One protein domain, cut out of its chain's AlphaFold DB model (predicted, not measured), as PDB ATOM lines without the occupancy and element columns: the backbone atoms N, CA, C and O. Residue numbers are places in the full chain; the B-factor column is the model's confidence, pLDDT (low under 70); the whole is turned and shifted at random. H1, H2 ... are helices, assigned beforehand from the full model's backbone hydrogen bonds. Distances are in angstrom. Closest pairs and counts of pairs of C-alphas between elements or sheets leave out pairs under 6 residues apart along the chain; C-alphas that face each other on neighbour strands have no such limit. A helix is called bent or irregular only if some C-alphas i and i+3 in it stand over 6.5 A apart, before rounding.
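This is residues 284 to 404 of the 404 residues of an uncharacterized protein of Planctomycetaceae bacterium (UniProt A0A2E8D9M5). The longest helix, H3, makes one end of a compact helical body with H2 beside it; H6 and H7 pack on H3 on two sides and reach the short helix H4 in the middle, beyond which H5 and H1 lie side by side at the other end. The printed part has 121 residues with seven named helices, H1 to H7 in chain order, and no named strand: all helix. The radius of gyration of the C-alphas is 13.3 A and the spans are 39 by 30 by 23 A.

H3, residues 318 to 335, is 25.5 A long, beginning at C-alpha 318 (3.474, 161.822, 23.323). H6, 368 to 384, is 24.8 A and irregular: C-alphas 380 and 383 are 7.6 A apart. H7, 387 to 403, is 24.4 A, ending at C-alpha 403 (25.649, 152.667, 33.274). H1 is 284 to 292, H2 301 to 309, H4 337 to 346, and H5 352 to 362, irregular with C-alphas 353 and 356 7.7 A apart.

The hub, H4, touches five helices, among them H6 (closest C-alphas Ile 338 and Ala 371, 5.1 A), at a steep tilt of 49 degrees. H3 touches H6 at a shallow tilt of 10 degrees, opposite ways; the closest C-alphas, Lys 326 and Ile 379, are 5.4 A apart. H1 touches H5 (C-alphas of Trp 289 and Ala 362, 4.5 A). H2 and H3 form a hairpin, closest C-alphas Val 306 and Ile 324, 7.0 A. H1 and H7 are apart. Every O i to N i+4 pair is within hydrogen-bond range in H2, H4 and H7; in H1 4 of 5, H3 13 of 14, H5 5 of 7 and H6 11 of 13 are.

The C-alphas farthest apart, Glu 313 and Glu 365, are 40.0 A apart. The printed part has no cut and no long link. Residues 294 to 298 and 404 are under pLDDT 70.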
ATOM      1  N   HIS A 284      13.439 156.352  48.593       87.81
ATOM      2  CA  HIS A 284      13.950 155.391  49.564       87.81
ATOM      3  C   HIS A 284      14.124 153.989  48.962       87.81
ATOM      4  O   HIS A 284      15.191 153.394  49.104       87.81
ATOM      5  N   ILE A 285      13.112 153.481  48.249       89.31
ATOM      6  CA  ILE A 285      13.185 152.186  47.557       89.31
ATOM      7  C   ILE A 285      14.313 152.171  46.524       89.31
ATOM      8  O   ILE A 285      15.063 151.195  46.446       89.31
ATOM      9  N   LEU A 286      14.434 153.241  45.733       90.94
ATOM     10  CA  LEU A 286      15.473 153.342  44.716       90.94
ATOM     11  C   LEU A 286      16.866 153.284  45.353       90.94
ATOM     12  O   LEU A 286      17.723 152.547  44.871       90.94
ATOM     13  N   SER A 287      17.062 154.010  46.455       90.88
ATOM     14  CA  SER A 287      18.322 154.039  47.205       90.88
ATOM     15  C   SER A 287      18.672 152.662  47.774       90.88
ATOM     16  O   SER A 287      19.763 152.159  47.518       90.88
ATOM     17  N   LEU A 288      17.716 152.001  48.442       89.62
ATOM     18  CA  LEU A 288      17.893 150.650  48.991       89.62
ATOM     19  C   LEU A 288      18.319 149.637  47.927       89.62
ATOM     20  O   LEU A 288      19.174 148.786  48.168       89.62
ATOM     21  N   TRP A 289      17.711 149.705  46.746       91.31
ATOM     22  CA  TRP A 289      18.079 148.818  45.655       91.31
ATOM     23  C   TRP A 289      19.461 149.152  45.080       91.31
ATOM     24  O   TRP A 289      20.253 148.240  44.843       91.31
ATOM     25  N   MET A 290      19.776 150.437  44.885       89.50
ATOM     26  CA  MET A 290      21.084 150.867  44.377       89.50
ATOM     27  C   MET A 290      22.235 150.431  45.291       89.50
ATOM     28  O   MET A 290      23.282 150.045  44.783       89.50
ATOM     29  N   GLU A 291      22.037 150.429  46.612       89.62
ATOM     30  CA  GLU A 291      23.033 149.964  47.590       89.62
ATOM     31  C   GLU A 291      23.360 148.468  47.471       89.62
ATOM     32  O   GLU A 291      24.472 148.051  47.792       89.62
ATOM     33  N   ARG A 292      22.407 147.645  47.018       86.38
ATOM     34  CA  ARG A 292      22.568 146.180  46.936       86.38
ATOM     35  C   ARG A 292      22.908 145.679  45.542       86.38
ATOM     36  O   ARG A 292      23.255 144.512  45.381       86.38
ATOM     37  N   ARG A 293      22.734 146.519  44.527       80.00
ATOM     38  CA  ARG A 293      22.818 146.108  43.132       80.00
ATOM     39  C   ARG A 293      24.247 145.714  42.758       80.00
ATOM     40  O   ARG A 293      25.166 146.526  42.833       80.00
ATOM     41  N   GLU A 294      24.390 144.516  42.200       69.06
ATOM     42  CA  GLU A 294      25.548 144.178  41.376       69.06
ATOM     43  C   GLU A 294      25.383 144.790  39.969       69.06
ATOM     44  O   GLU A 294      24.290 144.725  39.392       69.06
ATOM     45  N   PRO A 295      26.420 145.421  39.392       65.75
ATOM     46  CA  PRO A 295      26.353 145.944  38.032       65.75
ATOM     47  C   PRO A 295      26.127 144.806  37.030       65.75
ATOM     48  O   PRO A 295      26.999 143.966  36.823       65.75
ATOM     49  N   THR A 296      24.960 144.773  36.390       62.75
ATOM     50  CA  THR A 296      24.656 143.821  35.316       62.75
ATOM     51  C   THR A 296      24.535 144.540  33.978       62.75
ATOM     52  O   THR A 296      23.467 145.023  33.603       62.75
ATOM     53  N   ALA A 297      25.645 144.600  33.236       61.28
ATOM     54  CA  ALA A 297      25.671 145.080  31.858       61.28
ATOM     55  C   ALA A 297      24.880 144.132  30.943       61.28
ATOM     56  O   ALA A 297      25.404 143.119  30.472       61.28
ATOM     57  N   ALA A 298      23.622 144.453  30.652       66.69
ATOM     58  CA  ALA A 298      22.863 143.747  29.627       66.69
ATOM     59  C   ALA A 298      23.143 144.379  28.253       66.69
ATOM     60  O   ALA A 298      22.536 145.381  27.878       66.69
ATOM     61  N   LYS A 299      24.067 143.794  27.479       80.38
ATOM     62  CA  LYS A 299      24.254 144.141  26.060       80.38
ATOM     63  C   LYS A 299      23.251 143.364  25.202       80.38
ATOM     64  O   LYS A 299      23.588 142.315  24.663       80.38
ATOM     65  N   ASP A 300      22.027 143.876  25.083       90.06
ATOM     66  CA  ASP A 300      20.994 143.329  24.190       90.06
ATOM     67  C   ASP A 300      20.803 144.242  22.967       90.06
ATOM     68  O   ASP A 300      20.650 145.459  23.096       90.06
ATOM     69  N   ALA A 301      20.821 143.658  21.766       93.12
ATOM     70  CA  ALA A 301      20.695 144.401  20.512       93.12
ATOM     71  C   ALA A 301      19.357 145.155  20.391       93.12
ATOM     72  O   ALA A 301      19.338 146.265  19.863       93.12
ATOM     73  N   ARG A 302      18.265 144.602  20.938       94.25
ATOM     74  CA  ARG A 302      16.931 145.223  20.935       94.25
ATOM     75  C   ARG A 302      16.924 146.501  21.771       94.25
ATOM     76  O   ARG A 302      16.336 147.496  21.363       94.25
ATOM     77  N   LEU A 303      17.615 146.507  22.917       91.88
ATOM     78  CA  LEU A 303      17.759 147.716  23.740       91.88
ATOM     79  C   LEU A 303      18.551 148.808  23.016       91.88
ATOM     80  O   LEU A 303      18.189 149.979  23.109       91.88
ATOM     81  N   ILE A 304      19.607 148.438  22.286       91.69
ATOM     82  CA  ILE A 304      20.404 149.392  21.499       91.69
ATOM     83  C   ILE A 304      19.545 150.022  20.400       91.69
ATOM     84  O   ILE A 304      19.568 151.240  20.240       91.69
ATOM     85  N   GLU A 305      18.772 149.213  19.675       94.12
ATOM     86  CA  GLU A 305      17.878 149.687  18.617       94.12
ATOM     87  C   GLU A 305      16.829 150.669  19.158       94.12
ATOM     88  O   GLU A 305      16.693 151.778  18.641       94.12
ATOM     89  N   VAL A 306      16.145 150.323  20.253       93.75
ATOM     90  CA  VAL A 306      15.149 151.220  20.860       93.75
ATOM     91  C   VAL A 306      15.797 152.493  21.407       93.75
ATOM     92  O   VAL A 306      15.250 153.581  21.247       93.75
ATOM     93  N   ALA A 307      16.997 152.404  21.986       91.50
ATOM     94  CA  ALA A 307      17.734 153.580  22.447       91.50
ATOM     95  C   ALA A 307      18.121 154.536  21.302       91.50
ATOM     96  O   ALA A 307      18.210 155.740  21.534       91.50
ATOM     97  N   GLN A 308      18.349 154.024  20.087       93.06
ATOM     98  CA  GLN A 308      18.594 154.842  18.891       93.06
ATOM     99  C   GLN A 308      17.315 155.519  18.375       93.06
ATOM    100  O   GLN A 308      17.394 156.608  17.815       93.06
ATOM    101  N   GLN A 309      16.151 154.898  18.587       91.50
ATOM    102  CA  GLN A 309      14.832 155.451  18.248       91.50
ATOM    103  C   GLN A 309      14.279 156.414  19.313       91.50
ATOM    104  O   GLN A 309      13.308 157.124  19.070       91.50
ATOM    105  N   ALA A 310      14.864 156.449  20.508       92.88
ATOM    106  CA  ALA A 310      14.465 157.339  21.594       92.88
ATOM    107  C   ALA A 310      15.204 158.690  21.525       92.88
ATOM    108  O   ALA A 310      15.836 159.114  22.493       92.88
ATOM    109  N   THR A 311      15.174 159.366  20.367       93.81
ATOM    110  CA  THR A 311      15.801 160.695  20.225       93.81
ATOM    111  C   THR A 311      14.985 161.787  20.935       93.81
ATOM    112  O   THR A 311      13.759 161.667  21.032       93.81
ATOM    113  N   PRO A 312      15.614 162.877  21.423       93.44
ATOM    114  CA  PRO A 312      14.897 163.980  22.067       93.44
ATOM    115  C   PRO A 312      13.757 164.562  21.225       93.44
ATOM    116  O   PRO A 312      12.745 164.973  21.793       93.44
ATOM    117  N   GLU A 313      13.914 164.587  19.898       94.06
ATOM    118  CA  GLU A 313      12.914 165.037  18.930       94.06
ATOM    119  C   GLU A 313      11.731 164.065  18.853       94.06
ATOM    120  O   GLU A 313      10.579 164.491  18.897       94.06
ATOM    121  N   GLN A 314      12.001 162.757  18.794       92.19
ATOM    122  CA  GLN A 314      10.966 161.718  18.762       92.19
ATOM    123  C   GLN A 314      10.168 161.658  20.069       92.19
ATOM    124  O   GLN A 314       8.952 161.490  20.041       92.19
ATOM    125  N   LEU A 315      10.828 161.869  21.211       93.81
ATOM    126  CA  LEU A 315      10.181 161.884  22.525       93.81
ATOM    127  C   LEU A 315       9.340 163.148  22.790       93.81
ATOM    128  O   LEU A 315       8.682 163.214  23.827       93.81
ATOM    129  N   GLN A 316       9.333 164.137  21.883       94.62
ATOM    130  CA  GLN A 316       8.365 165.241  21.946       94.62
ATOM    131  C   GLN A 316       6.959 164.813  21.520       94.62
ATOM    132  O   GLN A 316       5.994 165.446  21.941       94.62
ATOM    133  N   ASP A 317       6.823 163.765  20.696       97.00
ATOM    134  CA  ASP A 317       5.518 163.203  20.344       97.00
ATOM    135  C   ASP A 317       5.042 162.277  21.480       97.00
ATOM    136  O   ASP A 317       5.622 161.202  21.682       97.00
ATOM    137  N   PRO A 318       3.966 162.632  22.214       96.12
ATOM    138  CA  PRO A 318       3.474 161.822  23.323       96.12
ATOM    139  C   PRO A 318       3.071 160.407  22.908       96.12
ATOM    140  O   PRO A 318       3.183 159.485  23.713       96.12
ATOM    141  N   LYS A 319       2.584 160.221  21.674       96.94
ATOM    142  CA  LYS A 319       2.188 158.903  21.175       96.94
ATOM    143  C   LYS A 319       3.420 158.037  20.953       96.94
ATOM    144  O   LYS A 319       3.463 156.907  21.428       96.94
ATOM    145  N   LEU A 320       4.432 158.581  20.281       96.44
ATOM    146  CA  LEU A 320       5.676 157.863  20.029       96.44
ATOM    147  C   LEU A 320       6.422 157.549  21.333       96.44
ATOM    148  O   LEU A 320       6.908 156.434  21.497       96.44
ATOM    149  N   ALA A 321       6.442 158.477  22.295       96.69
ATOM    150  CA  ALA A 321       7.005 158.230  23.622       96.69
ATOM    151  C   ALA A 321       6.310 157.054  24.336       96.69
ATOM    152  O   ALA A 321       6.978 156.196  24.901       96.69
ATOM    153  N   LYS A 322       4.977 156.954  24.281       97.12
ATOM    154  CA  LYS A 322       4.250 155.816  24.875       97.12
ATOM    155  C   LYS A 322       4.583 154.491  24.196       97.12
ATOM    156  O   LYS A 322       4.847 153.514  24.892       97.12
ATOM    157  N   GLU A 323       4.634 154.465  22.865       97.62
ATOM    158  CA  GLU A 323       5.014 153.266  22.105       97.62
ATOM    159  C   GLU A 323       6.439 152.811  22.454       97.62
ATOM    160  O   GLU A 323       6.651 151.645  22.779       97.62
ATOM    161  N   ILE A 324       7.403 153.737  22.502       97.06
ATOM    162  CA  ILE A 324       8.788 153.435  22.901       97.06
ATOM    163  C   ILE A 324       8.837 152.892  24.335       97.06
ATOM    164  O   ILE A 324       9.508 151.891  24.591       97.06
ATOM    165  N   ALA A 325       8.113 153.509  25.275       97.00
ATOM    166  CA  ALA A 325       8.043 153.045  26.658       97.00
ATOM    167  C   ALA A 325       7.454 151.627  26.753       97.00
ATOM    168  O   ALA A 325       7.964 150.795  27.507       97.00
ATOM    169  N   LYS A 326       6.431 151.324  25.946       97.44
ATOM    170  CA  LYS A 326       5.818 149.994  25.839       97.44
ATOM    171  C   LYS A 326       6.801 148.955  25.307       97.44
ATOM    172  O   LYS A 326       6.931 147.877  25.887       97.44
ATOM    173  N   THR A 327       7.517 149.280  24.230       97.62
ATOM    174  CA  THR A 327       8.540 148.405  23.642       97.62
ATOM    175  C   THR A 327       9.676 148.140  24.627       97.62
ATOM    176  O   THR A 327      10.059 146.984  24.807       97.62
ATOM    177  N   LEU A 328      10.173 149.173  25.320       96.19
ATOM    178  CA  LEU A 328      11.160 149.000  26.391       96.19
ATOM    179  C   LEU A 328      10.627 148.103  27.505       96.19
ATOM    180  O   LEU A 328      11.344 147.206  27.938       96.19
ATOM    181  N   GLY A 329       9.377 148.302  27.930       96.25
ATOM    182  CA  GLY A 329       8.723 147.456  28.924       96.25
ATOM    183  C   GLY A 329       8.794 145.974  28.553       96.25
ATOM    184  O   GLY A 329       9.256 145.176  29.362       96.25
ATOM    185  N   TRP A 330       8.419 145.608  27.322       97.62
ATOM    186  CA  TRP A 330       8.486 144.218  26.845       97.62
ATOM    187  C   TRP A 330       9.908 143.657  26.803       97.62
ATOM    188  O   TRP A 330      10.134 142.533  27.239       97.62
ATOM    189  N   ILE A 331      10.877 144.428  26.305       96.06
ATOM    190  CA  ILE A 331      12.272 143.971  26.240       96.06
ATOM    191  C   ILE A 331      12.829 143.750  27.653       96.06
ATOM    192  O   ILE A 331      13.477 142.741  27.932       96.06
ATOM    193  N   LEU A 332      12.564 144.684  28.562       94.88
ATOM    194  CA  LEU A 332      13.088 144.660  29.922       94.88
ATOM    195  C   LEU A 332      12.364 143.680  30.845       94.88
ATOM    196  O   LEU A 332      12.959 143.208  31.815       94.88
ATOM    197  N   LEU A 333      11.120 143.326  30.518       95.50
ATOM    198  CA  LEU A 333      10.412 142.211  31.135       95.50
ATOM    199  C   LEU A 333      11.219 140.911  31.002       95.50
ATOM    200  O   LEU A 333      11.301 140.150  31.964       95.50
ATOM    201  N   ASP A 334      11.831 140.675  29.838       93.88
ATOM    202  CA  ASP A 334      12.635 139.479  29.570       93.88
ATOM    203  C   ASP A 334      14.026 139.553  30.197       93.88
ATOM    204  O   ASP A 334      14.499 138.559  30.747       93.88
ATOM    205  N   LEU A 335      14.675 140.716  30.095       93.12
ATOM    206  CA  LEU A 335      16.092 140.874  30.428       93.12
ATOM    207  C   LEU A 335      16.362 141.155  31.903       93.12
ATOM    208  O   LEU A 335      17.359 140.687  32.446       93.12
ATOM    209  N   SER A 336      15.527 141.976  32.535       93.50
ATOM    210  CA  SER A 336      15.812 142.528  33.859       93.50
ATOM    211  C   SER A 336      14.534 142.989  34.565       93.50
ATOM    212  O   SER A 336      14.398 144.178  34.888       93.50
ATOM    213  N   PRO A 337      13.580 142.083  34.844       94.75
ATOM    214  CA  PRO A 337      12.280 142.466  35.387       94.75
ATOM    215  C   PRO A 337      12.398 143.153  36.755       94.75
ATOM    216  O   PRO A 337      11.684 144.121  37.015       94.75
ATOM    217  N   ILE A 338      13.334 142.717  37.609       94.25
ATOM    218  CA  ILE A 338      13.531 143.285  38.954       94.25
ATOM    219  C   ILE A 338      13.990 144.757  38.885       94.25
ATOM    220  O   ILE A 338      13.220 145.606  39.343       94.25
ATOM    221  N   PRO A 339      15.148 145.109  38.278       93.62
ATOM    222  CA  PRO A 339      15.546 146.508  38.076       93.62
ATOM    223  C   PRO A 339      14.447 147.387  37.483       93.62
ATOM    224  O   PRO A 339      14.185 148.488  37.963       93.62
ATOM    225  N   THR A 340      13.768 146.862  36.466       94.94
ATOM    226  CA  THR A 340      12.723 147.578  35.735       94.94
ATOM    227  C   THR A 340      11.546 147.896  36.642       94.94
ATOM    228  O   THR A 340      11.131 149.046  36.715       94.94
ATOM    229  N   SER A 341      11.047 146.917  37.401       96.25
ATOM    230  CA  SER A 341       9.941 147.127  38.341       96.25
ATOM    231  C   SER A 341      10.261 148.183  39.409       96.25
ATOM    232  O   SER A 341       9.421 149.039  39.693       96.25
ATOM    233  N   VAL A 342      11.489 148.183  39.946       94.75
ATOM    234  CA  VAL A 342      11.955 149.172  40.931       94.75
ATOM    235  C   VAL A 342      12.011 150.571  40.320       94.75
ATOM    236  O   VAL A 342      11.496 151.517  40.914       94.75
ATOM    237  N   LEU A 343      12.578 150.713  39.118       94.50
ATOM    238  CA  LEU A 343      12.667 151.999  38.420       94.50
ATOM    239  C   LEU A 343      11.291 152.544  38.028       94.50
ATOM    240  O   LEU A 343      11.023 153.726  38.237       94.50
ATOM    241  N   LEU A 344      10.405 151.689  37.510       95.44
ATOM    242  CA  LEU A 344       9.031 152.064  37.172       95.44
ATOM    243  C   LEU A 344       8.281 152.578  38.400       95.44
ATOM    244  O   LEU A 344       7.610 153.607  38.329       95.44
ATOM    245  N   PHE A 345       8.425 151.907  39.543       94.12
ATOM    246  CA  PHE A 345       7.832 152.359  40.797       94.12
ATOM    247  C   PHE A 345       8.441 153.678  41.282       94.12
ATOM    248  O   PHE A 345       7.704 154.611  41.603       94.12
ATOM    249  N   ALA A 346       9.771 153.800  41.270       92.44
ATOM    250  CA  ALA A 346      10.471 155.008  41.701       92.44
ATOM    251  C   ALA A 346      10.100 156.244  40.857       92.44
ATOM    252  O   ALA A 346      10.063 157.362  41.364       92.44
ATOM    253  N   LYS A 347       9.785 156.049  39.572       91.38
ATOM    254  CA  LYS A 347       9.328 157.110  38.656       91.38
ATOM    255  C   LYS A 347       7.819 157.330  38.675       91.38
ATOM    256  O   LYS A 347       7.321 158.221  37.994       91.38
ATOM    257  N   GLY A 348       7.092 156.538  39.456       90.06
ATOM    258  CA  GLY A 348       5.646 156.631  39.573       90.06
ATOM    259  C   GLY A 348       4.848 156.135  38.388       90.06
ATOM    260  O   GLY A 348       3.681 156.491  38.262       90.06
ATOM    261  N   ALA A 349       5.475 155.330  37.541       92.44
ATOM    262  CA  ALA A 349       4.826 154.677  36.420       92.44
ATOM    263  C   ALA A 349       4.169 153.351  36.820       92.44
ATOM    264  O   ALA A 349       3.193 152.942  36.201       92.44
ATOM    265  N   ALA A 350       4.678 152.690  37.865       93.06
ATOM    266  CA  ALA A 350       3.969 151.600  38.525       93.06
ATOM    267  C   ALA A 350       3.085 152.141  39.660       93.06
ATOM    268  O   ALA A 350       3.472 153.065  40.383       93.06
ATOM    269  N   GLY A 351       1.901 151.547  39.819       89.38
ATOM    270  CA  GLY A 351       0.915 151.973  40.810       89.38
ATOM    271  C   GLY A 351       1.383 151.822  42.262       89.38
ATOM    272  O   GLY A 351       2.180 150.947  42.606       89.38
ATOM    273  N   ALA A 352       0.834 152.676  43.129       89.44
ATOM    274  CA  ALA A 352       1.104 152.708  44.568       89.44
ATOM    275  C   ALA A 352       0.862 151.360  45.261       89.44
ATOM    276  O   ALA A 352       1.540 151.025  46.226       89.44
ATOM    277  N   HIS A 353      -0.085 150.566  44.759       88.19
ATOM    278  CA  HIS A 353      -0.434 149.260  45.315       88.19
ATOM    279  C   HIS A 353       0.693 148.230  45.226       88.19
ATOM    280  O   HIS A 353       0.669 147.252  45.969       88.19
ATOM    281  N   HIS A 354       1.714 148.466  44.397       91.38
ATOM    282  CA  HIS A 354       2.909 147.621  44.328       91.38
ATOM    283  C   HIS A 354       3.963 147.927  45.392       91.38
ATOM    284  O   HIS A 354       4.963 147.212  45.453       91.38
ATOM    285  N   LEU A 355       3.740 148.934  46.245       89.88
ATOM    286  CA  LEU A 355       4.651 149.408  47.296       89.88
ATOM    287  C   LEU A 355       5.461 148.288  47.961       89.88
ATOM    288  O   LEU A 355       6.692 148.283  47.953       89.88
ATOM    289  N   TYR A 356       4.759 147.305  48.522       86.50
ATOM    290  CA  TYR A 356       5.383 146.250  49.313       86.50
ATOM    291  C   TYR A 356       6.091 145.206  48.456       86.50
ATOM    292  O   TYR A 356       7.153 144.720  48.847       86.50
ATOM    293  N   ASN A 357       5.551 144.895  47.276       90.31
ATOM    294  CA  ASN A 357       6.206 143.992  46.334       90.31
ATOM    295  C   ASN A 357       7.545 144.580  45.892       90.31
ATOM    296  O   ASN A 357       8.567 143.902  45.975       90.31
ATOM    297  N   VAL A 358       7.568 145.863  45.531       91.88
ATOM    298  CA  VAL A 358       8.793 146.556  45.118       91.88
ATOM    299  C   VAL A 358       9.785 146.661  46.275       91.88
ATOM    300  O   VAL A 358      10.970 146.418  46.076       91.88
ATOM    301  N   HIS A 359       9.326 146.922  47.501       90.31
ATOM    302  CA  HIS A 359      10.205 146.947  48.672       90.31
ATOM    303  C   HIS A 359      10.886 145.589  48.934       90.31
ATOM    304  O   HIS A 359      12.048 145.519  49.337       90.31
ATOM    305  N   ARG A 360      10.175 144.478  48.716       90.62
ATOM    306  CA  ARG A 360      10.753 143.131  48.829       90.62
ATOM    307  C   ARG A 360      11.691 142.812  47.665       90.62
ATOM    308  O   ARG A 360      12.741 142.223  47.896       90.62
ATOM    309  N   LEU A 361      11.358 143.244  46.449       92.50
ATOM    310  CA  LEU A 361      12.221 143.117  45.271       92.50
ATOM    311  C   LEU A 361      13.536 143.890  45.442       92.50
ATOM    312  O   LEU A 361      14.604 143.320  45.239       92.50
ATOM    313  N   ALA A 362      13.476 145.134  45.922       91.12
ATOM    314  CA  ALA A 362      14.647 145.946  46.261       91.12
ATOM    315  C   ALA A 362      15.543 145.276  47.320       91.12
ATOM    316  O   ALA A 362      16.754 145.492  47.344       91.12
ATOM    317  N   ARG A 363      14.960 144.421  48.173       89.25
ATOM    318  CA  ARG A 363      15.677 143.629  49.178       89.25
ATOM    319  C   ARG A 363      16.069 142.212  48.729       89.25
ATOM    320  O   ARG A 363      16.662 141.486  49.526       89.25
ATOM    321  N   GLY A 364      15.748 141.792  47.508       89.06
ATOM    322  CA  GLY A 364      15.996 140.418  47.054       89.06
ATOM    323  C   GLY A 364      15.188 139.348  47.809       89.06
ATOM    324  O   GLY A 364      15.600 138.199  47.880       89.06
ATOM    325  N   GLU A 365      14.046 139.715  48.395       88.00
ATOM    326  CA  GLU A 365      13.149 138.817  49.151       88.00
ATOM    327  C   GLU A 365      11.997 138.253  48.292       88.00
ATOM    328  O   GLU A 365      11.058 137.621  48.797       88.00
ATOM    329  N   GLN A 366      12.005 138.562  46.997       86.38
ATOM    330  CA  GLN A 366      10.990 138.178  46.022       86.38
ATOM    331  C   GLN A 366      11.642 137.727  44.720       86.38
ATOM    332  O   GLN A 366      12.751 138.147  44.396       86.38
ATOM    333  N   ASP A 367      10.929 136.865  43.999       91.00
ATOM    334  CA  ASP A 367      11.370 136.319  42.722       91.00
ATOM    335  C   ASP A 367      11.048 137.246  41.538       91.00
ATOM    336  O   ASP A 367      10.365 138.270  41.655       91.00
ATOM    337  N   GLU A 368      11.542 136.864  40.360       94.19
ATOM    338  CA  GLU A 368      11.251 137.569  39.113       94.19
ATOM    339  C   GLU A 368       9.767 137.551  38.730       94.19
ATOM    340  O   GLU A 368       9.338 138.426  37.982       94.19
ATOM    341  N   GLY A 369       8.969 136.589  39.206       95.75
ATOM    342  CA  GLY A 369       7.553 136.473  38.859       95.75
ATOM    343  C   GLY A 369       6.753 137.684  39.334       95.75
ATOM    344  O   GLY A 369       6.007 138.286  38.556       95.75
ATOM    345  N   SER A 370       6.979 138.110  40.579       93.88
ATOM    346  CA  SER A 370       6.391 139.340  41.126       93.88
ATOM    347  C   SER A 370       6.825 140.586  40.346       93.88
ATOM    348  O   SER A 370       5.999 141.448  40.045       93.88
ATOM    349  N   ALA A 371       8.102 140.673  39.964       96.06
ATOM    350  CA  ALA A 371       8.612 141.793  39.176       96.06
ATOM    351  C   ALA A 371       8.013 141.833  37.762       96.06
ATOM    352  O   ALA A 371       7.595 142.892  37.295       96.06
ATOM    353  N   ARG A 372       7.900 140.671  37.106       97.38
ATOM    354  CA  ARG A 372       7.271 140.533  35.787       97.38
ATOM    355  C   ARG A 372       5.822 141.000  35.816       97.38
ATOM    356  O   ARG A 372       5.427 141.753  34.938       97.38
ATOM    357  N   LYS A 373       5.062 140.655  36.860       96.75
ATOM    358  CA  LYS A 373       3.683 141.135  37.032       96.75
ATOM    359  C   LYS A 373       3.595 142.667  37.058       96.75
ATOM    360  O   LYS A 373       2.725 143.227  36.400       96.75
ATOM    361  N   ILE A 374       4.499 143.334  37.780       96.50
ATOM    362  CA  ILE A 374       4.540 144.806  37.863       96.50
ATOM    363  C   ILE A 374       4.840 145.418  36.491       96.50
ATOM    364  O   ILE A 374       4.171 146.361  36.074       96.50
ATOM    365  N   VAL A 375       5.838 144.883  35.785       97.62
ATOM    366  CA  VAL A 375       6.229 145.382  34.460       97.62
ATOM    367  C   VAL A 375       5.120 145.134  33.432       97.62
ATOM    368  O   VAL A 375       4.808 146.034  32.660       97.62
ATOM    369  N   SER A 376       4.474 143.964  33.449       97.75
ATOM    370  CA  SER A 376       3.321 143.664  32.589       97.75
ATOM    371  C   SER A 376       2.154 144.617  32.838       97.75
ATOM    372  O   SER A 376       1.615 145.174  31.890       97.75
ATOM    373  N   GLU A 377       1.821 144.894  34.099       96.88
ATOM    374  CA  GLU A 377       0.773 145.865  34.422       96.88
ATOM    375  C   GLU A 377       1.131 147.284  33.953       96.88
ATOM    376  O   GLU A 377       0.261 148.016  33.482       96.88
ATOM    377  N   PHE A 378       2.403 147.687  34.032       97.12
ATOM    378  CA  PHE A 378       2.859 148.948  33.441       97.12
ATOM    379  C   PHE A 378       2.661 148.969  31.918       97.12
ATOM    380  O   PHE A 378       2.146 149.951  31.393       97.12
ATOM    381  N   ILE A 379       3.034 147.897  31.213       97.62
ATOM    382  CA  ILE A 379       2.871 147.782  29.755       97.62
ATOM    383  C   ILE A 379       1.398 147.927  29.358       97.62
ATOM    384  O   ILE A 379       1.090 148.638  28.399       97.62
ATOM    385  N   ASP A 380       0.499 147.281  30.103       96.81
ATOM    386  CA  ASP A 380      -0.945 147.333  29.859       96.81
ATOM    387  C   ASP A 380      -1.523 148.735  30.103       96.81
ATOM    388  O   ASP A 380      -2.494 149.129  29.459       96.81
ATOM    389  N   ASN A 381      -0.905 149.516  30.994       95.69
ATOM    390  CA  ASN A 381      -1.383 150.838  31.401       95.69
ATOM    391  C   ASN A 381      -0.567 152.011  30.836       95.69
ATOM    392  O   ASN A 381      -0.880 153.162  31.141       95.69
ATOM    393  N   VAL A 382       0.451 151.770  30.005       96.50
ATOM    394  CA  VAL A 382       1.367 152.813  29.500       96.50
ATOM    395  C   VAL A 382       0.633 153.936  28.759       96.50
ATOM    396  O   VAL A 382       1.024 155.102  28.822       96.50
ATOM    397  N   ASP A 383      -0.492 153.606  28.123       95.81
ATOM    398  CA  ASP A 383      -1.316 154.554  27.380       95.81
ATOM    399  C   ASP A 383      -1.972 155.612  28.282       95.81
ATOM    400  O   ASP A 383      -2.302 156.705  27.809       95.81
ATOM    401  N   SER A 384      -2.091 155.334  29.586       93.06
ATOM    402  CA  SER A 384      -2.623 156.264  30.590       93.06
ATOM    403  C   SER A 384      -1.631 157.350  31.022       93.06
ATOM    404  O   SER A 384      -2.046 158.353  31.600       93.06
ATOM    405  N   LEU A 385      -0.337 157.194  30.721       92.94
ATOM    406  CA  LEU A 385       0.688 158.162  31.112       92.94
ATOM    407  C   LEU A 385       0.559 159.476  30.334       92.94
ATOM    408  O   LEU A 385       0.089 159.513  29.192       92.94
ATOM    409  N   SER A 386       1.044 160.573  30.909       92.75
ATOM    410  CA  SER A 386       1.345 161.775  30.128       92.75
ATOM    411  C   SER A 386       2.584 161.546  29.247       92.75
ATOM    412  O   SER A 386       3.400 160.660  29.514       92.75
ATOM    413  N   GLY A 387       2.757 162.345  28.188       93.31
ATOM    414  CA  GLY A 387       3.967 162.271  27.352       93.31
ATOM    415  C   GLY A 387       5.250 162.546  28.148       93.31
ATOM    416  O   GLY A 387       6.256 161.866  27.965       93.31
ATOM    417  N   GLU A 388       5.187 163.482  29.098       92.94
ATOM    418  CA  GLU A 388       6.290 163.805  30.008       92.94
ATOM    419  C   GLU A 388       6.637 162.633  30.935       92.94
ATOM    420  O   GLU A 388       7.810 162.288  31.079       92.94
ATOM    421  N   GLN A 389       5.629 161.970  31.513       92.69
ATOM    422  CA  GLN A 389       5.834 160.784  32.347       92.69
ATOM    423  C   GLN A 389       6.457 159.640  31.543       92.69
ATOM    424  O   GLN A 389       7.431 159.039  31.995       92.69
ATOM    425  N   ALA A 390       5.939 159.363  30.341       95.12
ATOM    426  CA  ALA A 390       6.488 158.333  29.462       95.12
ATOM    427  C   ALA A 390       7.964 158.611  29.127       95.12
ATOM    428  O   ALA A 390       8.806 157.721  29.245       95.12
ATOM    429  N   ARG A 391       8.302 159.865  28.803       95.44
ATOM    430  CA  ARG A 391       9.682 160.297  28.557       95.44
ATOM    431  C   ARG A 391      10.577 160.108  29.785       95.44
ATOM    432  O   ARG A 391      11.639 159.506  29.669       95.44
ATOM    433  N   GLY A 392      10.137 160.553  30.962       94.25
ATOM    434  CA  GLY A 392      10.900 160.401  32.204       94.25
ATOM    435  C   GLY A 392      11.178 158.937  32.566       94.25
ATOM    436  O   GLY A 392      12.254 158.616  33.083       94.25
ATOM    437  N   VAL A 393      10.242 158.034  32.256       94.50
ATOM    438  CA  VAL A 393      10.429 156.582  32.390       94.50
ATOM    439  C   VAL A 393      11.479 156.070  31.408       94.50
ATOM    440  O   VAL A 393      12.415 155.401  31.840       94.50
ATOM    441  N   ILE A 394      11.360 156.409  30.120       95.94
ATOM    442  CA  ILE A 394      12.316 156.005  29.077       95.94
ATOM    443  C   ILE A 394      13.733 156.427  29.448       95.94
ATOM    444  O   ILE A 394      14.632 155.584  29.465       95.94
ATOM    445  N   ASP A 395      13.922 157.700  29.799       94.75
ATOM    446  CA  ASP A 395      15.230 158.248  30.154       94.75
ATOM    447  C   ASP A 395      15.843 157.474  31.329       94.75
ATOM    448  O   ASP A 395      17.005 157.072  31.276       94.75
ATOM    449  N   SER A 396      15.037 157.169  32.350       92.56
ATOM    450  CA  SER A 396      15.492 156.448  33.546       92.56
ATOM    451  C   SER A 396      15.856 154.987  33.263       92.56
ATOM    452  O   SER A 396      16.858 154.489  33.780       92.56
ATOM    453  N   LEU A 397      15.061 154.294  32.441       93.00
ATOM    454  CA  LEU A 397      15.324 152.909  32.048       93.00
ATOM    455  C   LEU A 397      16.579 152.821  31.170       93.00
ATOM    456  O   LEU A 397      17.468 152.011  31.431       93.00
ATOM    457  N   LEU A 398      16.703 153.691  30.165       92.19
ATOM    458  CA  LEU A 398      17.868 153.713  29.280       92.19
ATOM    459  C   LEU A 398      19.148 154.119  30.019       92.19
ATOM    460  O   LEU A 398      20.197 153.515  29.796       92.19
ATOM    461  N   GLU A 399      19.090 155.113  30.907       91.25
ATOM    462  CA  GLU A 399      20.240 155.527  31.717       91.25
ATOM    463  C   GLU A 399      20.750 154.379  32.593       91.25
ATOM    464  O   GLU A 399      21.960 154.135  32.651       91.25
ATOM    465  N   HIS A 400      19.835 153.644  33.230       87.69
ATOM    466  CA  HIS A 400      20.185 152.497  34.056       87.69
ATOM    467  C   HIS A 400      20.983 151.445  33.274       87.69
ATOM    468  O   HIS A 400      22.027 150.997  33.753       87.69
ATOM    469  N   HIS A 401      20.536 151.106  32.061       84.25
ATOM    470  CA  HIS A 401      21.181 150.099  31.215       84.25
ATOM    471  C   HIS A 401      22.440 150.591  30.492       84.25
ATOM    472  O   HIS A 401      23.254 149.771  30.087       84.25
ATOM    473  N   ARG A 402      22.646 151.908  30.349       84.44
ATOM    474  CA  ARG A 402      23.909 152.471  29.831       84.44
ATOM    475  C   ARG A 402      25.034 152.465  30.867       84.44
ATOM    476  O   ARG A 402      26.198 152.385  30.487       84.44
ATOM    477  N   LYS A 403      24.692 152.632  32.150       72.44
ATOM    478  CA  LYS A 403      25.649 152.667  33.274       72.44
ATOM    479  C   LYS A 403      25.972 151.283  33.845       72.44
ATOM    480  O   LYS A 403      26.891 151.183  34.653       72.44
ATOM    481  N   ALA A 404      25.176 150.271  33.501       59.56
ATOM    482  CA  ALA A 404      25.395 148.880  33.878       59.56
ATOM    483  C   ALA A 404      26.446 148.252  32.967       59.56
ATOM    484  O   ALA A 404      27.333 147.574  33.523       59.56
TER     485      ALA A 404